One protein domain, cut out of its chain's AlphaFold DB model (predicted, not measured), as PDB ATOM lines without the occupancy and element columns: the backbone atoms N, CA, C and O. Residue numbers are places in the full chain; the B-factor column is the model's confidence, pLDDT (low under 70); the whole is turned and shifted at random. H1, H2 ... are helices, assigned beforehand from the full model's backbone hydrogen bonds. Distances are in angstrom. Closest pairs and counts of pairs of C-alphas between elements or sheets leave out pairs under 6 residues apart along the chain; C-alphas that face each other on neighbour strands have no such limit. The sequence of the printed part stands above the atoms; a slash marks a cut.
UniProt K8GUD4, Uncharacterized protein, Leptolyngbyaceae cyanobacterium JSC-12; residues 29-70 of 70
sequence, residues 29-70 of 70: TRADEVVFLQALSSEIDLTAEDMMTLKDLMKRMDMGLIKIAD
ATOM      1  N   THR A  29    -125.779 -39.433  19.246       92.06
ATOM      2  CA  THR A  29    -126.889 -38.851  20.012       92.06
ATOM      3  C   THR A  29    -128.029 -39.855  20.109       92.06
ATOM      4  O   THR A  29    -128.152 -40.756  19.274       92.06
ATOM      5  N   ARG A  30    -128.921 -39.696  21.079       90.19
ATOM      6  CA  ARG A  30    -130.117 -40.531  21.191       90.19
ATOM      7  C   ARG A  30    -131.036 -40.397  19.978       90.19
ATOM      8  O   ARG A  30    -131.706 -41.351  19.597       90.19
ATOM      9  N   ALA A  31    -131.045 -39.229  19.335       88.12
ATOM     10  CA  ALA A  31    -131.773 -39.023  18.085       88.12
ATOM     11  C   ALA A  31    -131.203 -39.874  16.935       88.12
ATOM     12  O   ALA A  31    -131.964 -40.483  16.185       88.12
ATOM     13  N   ASP A  32    -129.877 -39.963  16.818       89.75
ATOM     14  CA  ASP A  32    -129.228 -40.798  15.802       89.75
ATOM     15  C   ASP A  32    -129.476 -42.293  16.050       89.75
ATOM     16  O   ASP A  32    -129.708 -43.042  15.105       89.75
ATOM     17  N   GLU A  33    -129.463 -42.726  17.316       89.81
ATOM     18  CA  GLU A  33    -129.783 -44.106  17.701       89.81
ATOM     19  C   GLU A  33    -131.195 -44.498  17.237       89.81
ATOM     20  O   GLU A  33    -131.386 -45.560  16.645       89.81
ATOM     21  N   VAL A  34    -132.190 -43.628  17.434       88.25
ATOM     22  CA  VAL A  34    -133.561 -43.873  16.954       88.25
ATOM     23  C   VAL A  34    -133.594 -44.028  15.433       88.25
ATOM     24  O   VAL A  34    -134.240 -44.942  14.921       88.25
ATOM     25  N   VAL A  35    -132.861 -43.184  14.708       86.88
ATOM     26  CA  VAL A  35    -132.762 -43.262  13.242       86.88
ATOM     27  C   VAL A  35    -132.100 -44.574  12.799       86.88
ATOM     28  O   VAL A  35    -132.543 -45.202  11.837       86.88
ATOM     29  N   PHE A  36    -131.084 -45.042  13.524       88.75
ATOM     30  CA  PHE A  36    -130.436 -46.333  13.288       88.75
ATOM     31  C   PHE A  36    -131.405 -47.503  13.492       88.75
ATOM     32  O   PHE A  36    -131.471 -48.407  12.656       88.75
ATOM     33  N   LEU A  37    -132.212 -47.467  14.553       88.19
ATOM     34  CA  LEU A  37    -133.233 -48.481  14.821       88.19
ATOM     35  C   LEU A  37    -134.324 -48.503  13.740       88.19
ATOM     36  O   LEU A  37    -134.722 -49.583  13.306       88.19
ATOM     37  N   GLN A  38    -134.754 -47.338  13.250       84.44
ATOM     38  CA  GLN A  38    -135.700 -47.227  12.129       84.44
ATOM     39  C   GLN A  38    -135.128 -47.796  10.822       84.44
ATOM     40  O   GLN A  38    -135.827 -48.430  10.031       84.44
ATOM     41  N   ALA A  39    -133.827 -47.621  10.585       84.94
ATOM     42  CA  ALA A  39    -133.180 -48.248   9.439       84.94
ATOM     43  C   ALA A  39    -133.114 -49.776   9.569       84.94
ATOM     44  O   ALA A  39    -133.344 -50.485   8.589       84.94
ATOM     45  N   LEU A  40    -132.870 -50.301  10.773       85.56
ATOM     46  CA  LEU A  40    -132.901 -51.744  11.030       85.56
ATOM     47  C   LEU A  40    -134.307 -52.342  10.880       85.56
ATOM     48  O   LEU A  40    -134.430 -53.467  10.393       85.56
ATOM     49  N   SER A  41    -135.364 -51.600  11.226       83.50
ATOM     50  CA  SER A  41    -136.758 -52.016  10.996       83.50
ATOM     51  C   SER A  41    -137.192 -51.937   9.524       83.50
ATOM     52  O   SER A  41    -138.347 -52.217   9.213       83.50
ATOM     53  N   SER A  42    -136.264 -51.644   8.600       73.38
ATOM     54  CA  SER A  42    -136.493 -51.523   7.151       73.38
ATOM     55  C   SER A  42    -137.413 -50.364   6.745       73.38
ATOM     56  O   SER A  42    -137.970 -50.368   5.645       73.38
ATOM     57  N   GLU A  43    -137.551 -49.341   7.595       69.81
ATOM     58  CA  GLU A  43    -138.231 -48.092   7.221       69.81
ATOM     59  C   GLU A  43    -137.368 -47.227   6.290       69.81
ATOM     60  O   GLU A  43    -137.892 -46.408   5.533       69.81
ATOM     61  N   ILE A  44    -136.048 -47.443   6.303       72.06
ATOM     62  CA  ILE A  44    -135.074 -46.751   5.457       72.06
ATOM     63  C   ILE A  44    -134.389 -47.773   4.548       72.06
ATOM     64  O   ILE A  44    -133.778 -48.730   5.020       72.06
ATOM     65  N   ASP A  45    -134.464 -47.549   3.234       75.19
ATOM     66  CA  ASP A  45    -133.675 -48.313   2.267       75.19
ATOM     67  C   ASP A  45    -132.202 -47.945   2.381       75.19
ATOM     68  O   ASP A  45    -131.799 -46.843   2.004       75.19
ATOM     69  N   LEU A  46    -131.400 -48.889   2.859       79.06
ATOM     70  CA  LEU A  46    -129.948 -48.791   2.868       79.06
ATOM     71  C   LEU A  46    -129.345 -49.766   1.862       79.06
ATOM     72  O   LEU A  46    -129.904 -50.831   1.585       79.06
ATOM     73  N   THR A  47    -128.182 -49.406   1.326       85.38
ATOM     74  CA  THR A  47    -127.374 -50.355   0.561       85.38
ATOM     75  C   THR A  47    -126.877 -51.476   1.483       85.38
ATOM     76  O   THR A  47    -126.864 -51.341   2.709       85.38
ATOM     77  N   ALA A  48    -126.456 -52.606   0.909       85.31
ATOM     78  CA  ALA A  48    -125.897 -53.701   1.703       85.31
ATOM     79  C   ALA A  48    -124.653 -53.262   2.499       85.31
ATOM     80  O   ALA A  48    -124.464 -53.709   3.628       85.31
ATOM     81  N   GLU A  49    -123.840 -52.370   1.926       87.88
ATOM     82  CA  GLU A  49    -122.666 -51.787   2.577       87.88
ATOM     83  C   GLU A  49    -123.067 -50.923   3.776       87.88
ATOM     84  O   GLU A  49    -122.642 -51.203   4.895       87.88
ATOM     85  N   ASP A  50    -123.983 -49.973   3.575       87.50
ATOM     86  CA  ASP A  50    -124.484 -49.104   4.646       87.50
ATOM     87  C   ASP A  50    -125.131 -49.908   5.781       87.50
ATOM     88  O   ASP A  50    -124.938 -49.610   6.959       87.50
ATOM     89  N   MET A  51    -125.873 -50.967   5.448       88.88
ATOM     90  CA  MET A  51    -126.482 -51.860   6.433       88.88
ATOM     91  C   MET A  51    -125.429 -52.646   7.231       88.88
ATOM     92  O   MET A  51    -125.616 -52.895   8.424       88.88
ATOM     93  N   MET A  52    -124.319 -53.054   6.608       91.50
ATOM     94  CA  MET A  52    -123.205 -53.690   7.323       91.50
ATOM     95  C   MET A  52    -122.521 -52.703   8.268       91.50
ATOM     96  O   MET A  52    -122.289 -53.045   9.428       91.50
ATOM     97  N   THR A  53    -122.263 -51.477   7.812       92.00
ATOM     98  CA  THR A  53    -121.699 -50.408   8.645       92.00
ATOM     99  C   THR A  53    -122.605 -50.092   9.827       92.00
ATOM    100  O   THR A  53    -122.137 -50.039  10.962       92.00
ATOM    101  N   LEU A  54    -123.911 -49.962   9.597       91.69
ATOM    102  CA  LEU A  54    -124.895 -49.727  10.647       91.69
ATOM    103  C   LEU A  54    -124.857 -50.825  11.719       91.69
ATOM    104  O   LEU A  54    -124.794 -50.532  12.911       91.69
ATOM    105  N   LYS A  55    -124.842 -52.099  11.308       93.00
ATOM    106  CA  LYS A  55    -124.750 -53.237  12.237       93.00
ATOM    107  C   LYS A  55    -123.448 -53.240  13.038       93.00
ATOM    108  O   LYS A  55    -123.479 -53.571  14.222       93.00
ATOM    109  N   ASP A  56    -122.325 -52.867  12.424       94.56
ATOM    110  CA  ASP A  56    -121.050 -52.719  13.136       94.56
ATOM    111  C   ASP A  56    -121.125 -51.612  14.196       94.56
ATOM    112  O   ASP A  56    -120.738 -51.830  15.344       94.56
ATOM    113  N   LEU A  57    -121.699 -50.455  13.856       92.81
ATOM    114  CA  LEU A  57    -121.877 -49.351  14.802       92.81
ATOM    115  C   LEU A  57    -122.766 -49.738  15.984       92.81
ATOM    116  O   LEU A  57    -122.403 -49.467  17.127       92.81
ATOM    117  N   MET A  58    -123.875 -50.432  15.731       92.69
ATOM    118  CA  MET A  58    -124.751 -50.940  16.790       92.69
ATOM    119  C   MET A  58    -124.014 -51.924  17.704       92.69
ATOM    120  O   MET A  58    -124.039 -51.775  18.920       92.69
ATOM    121  N   LYS A  59    -123.252 -52.863  17.134       94.06
ATOM    122  CA  LYS A  59    -122.433 -53.796  17.918       94.06
ATOM    123  C   LYS A  59    -121.385 -53.067  18.764       94.06
ATOM    124  O   LYS A  59    -121.157 -53.419  19.917       94.06
ATOM    125  N   ARG A  60    -120.731 -52.046  18.209       93.81
ATOM    126  CA  ARG A  60    -119.753 -51.219  18.933       93.81
ATOM    127  C   ARG A  60    -120.407 -50.423  20.061       93.81
ATOM    128  O   ARG A  60    -119.764 -50.214  21.087       93.81
ATOM    129  N   MET A  61    -121.660 -50.015  19.901       91.62
ATOM    130  CA  MET A  61    -122.449 -49.388  20.957       91.62
ATOM    131  C   MET A  61    -122.806 -50.384  22.070       91.62
ATOM    132  O   MET A  61    -122.546 -50.081  23.232       91.62
ATOM    133  N   ASP A  62    -123.250 -51.601  21.734       91.19
ATOM    134  CA  ASP A  62    -123.511 -52.678  22.710       91.19
ATOM    135  C   ASP A  62    -122.257 -53.055  23.516       91.19
ATOM    136  O   ASP A  62    -122.321 -53.369  24.703       91.19
ATOM    137  N   MET A  63    -121.087 -52.991  22.877       94.38
ATOM    138  CA  MET A  63    -119.787 -53.212  23.519       94.38
ATOM    139  C   MET A  63    -119.289 -52.008  24.341       94.38
ATOM    140  O   MET A  63    -118.221 -52.086  24.947       94.38
ATOM    141  N   GLY A  64    -120.004 -50.878  24.337       91.88
ATOM    142  CA  GLY A  64    -119.606 -49.643  25.019       91.88
ATOM    143  C   GLY A  64    -118.437 -48.890  24.365       91.88
ATOM    144  O   GLY A  64    -117.851 -48.006  24.995       91.88
ATOM    145  N   LEU A  65    -118.082 -49.227  23.119       91.75
ATOM    146  CA  LEU A  65    -117.034 -48.563  22.332       91.75
ATOM    147  C   LEU A  65    -117.525 -47.262  21.688       91.75
ATOM    148  O   LEU A  65    -116.721 -46.371  21.418       91.75
ATOM    149  N   ILE A  66    -118.829 -47.166  21.432       94.19
ATOM    150  CA  ILE A  66    -119.515 -45.925  21.071       94.19
ATOM    151  C   ILE A  66    -120.359 -45.499  22.264       94.19
ATOM    152  O   ILE A  66    -121.050 -46.323  22.863       94.19
ATOM    153  N   LYS A  67    -120.296 -44.214  22.616       91.19
ATOM    154  CA  LYS A  67    -121.077 -43.656  23.723       91.19
ATOM    155  C   LYS A  67    -122.191 -42.761  23.217       91.19
ATOM    156  O   LYS A  67    -121.962 -41.924  22.346       91.19
ATOM    157  N   ILE A  68    -123.361 -42.892  23.831       89.44
ATOM    158  CA  ILE A  68    -124.426 -41.901  23.697       89.44
ATOM    159  C   ILE A  68    -123.975 -40.647  24.459       89.44
ATOM    160  O   ILE A  68    -123.582 -40.739  25.625       89.44
ATOM    161  N   ALA A  69    -123.914 -39.513  23.770       85.31
ATOM    162  CA  ALA A  69    -123.352 -38.267  24.277       85.31
ATOM    163  C   ALA A  69    -124.213 -37.075  23.839       85.31
ATOM    164  O   ALA A  69    -123.811 -36.300  22.968       85.31
ATOM    165  N   ASP A  70    -125.386 -36.957  24.451       74.75
ATOM    166  CA  ASP A  70    -126.321 -35.835  24.361       74.75
ATOM    167  C   ASP A  70    -127.152 -35.682  25.644       74.75
ATOM    168  O   ASP A  70    -127.294 -36.677  26.395       74.75
TER     169      ASP A  70
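This is residues 29 to 70 of the 70 residues of an uncharacterized protein of Leptolyngbyaceae cyanobacterium JSC-12 (UniProt K8GUD4). Two helices, H1 and H2, cross at their middles like a skewed X, running opposite ways with a slight gap between them. A short link joins them at one end of the pair, and at the other end the tail, residues 63 to 70, folds back from H2 toward the start of H1, so the printed part makes a nearly closed loop. The printed part has 42 residues with two named helices, H1 then H2, and no named strand; the class is all helix. It is compact, with a radius of gyration of the C-alphas of 10.3 A and spans of 26 by 18 by 11 A.

Start at Thr 29 and find C-alpha 30 at (-130.117, -40.531, 21.191), where H1 begins. H1 takes residues 30 to 40 and is 15.4 A long from first to last C-alpha. Go on to C-alpha 48 at (-125.897, -53.701, 1.703); from there H2, residues 48 to 62, runs 21.2 A to C-alpha 62 at (-123.511, -52.678, 22.710).

Look at Phe 36 in H1 and Leu 54 in H2: their C-alphas, 7.0 A apart, are the closest of the two helices. H1 and H2 are close but not clearly touching, with 2 pairs of C-alphas within 8 A. Their lines stand at a steep tilt of 47 degrees, and they run opposite ways. In H1 and H2 every O i to N i+4 pair is within hydrogen-bond range.

The C-alphas of Ala 48 and Asp 70 are the two farthest apart, at 28.9 A. Compare the first and last printed C-alphas, Thr 29 and Asp 70, and you will find them 5.3 A apart. The printed part has no cut and ends at residue 70, the chain's last residue. The link from H1 to H2, 7 residues, is short. The mean pLDDT of the printed part is 87.5, and residue 43, in that link, is under 70.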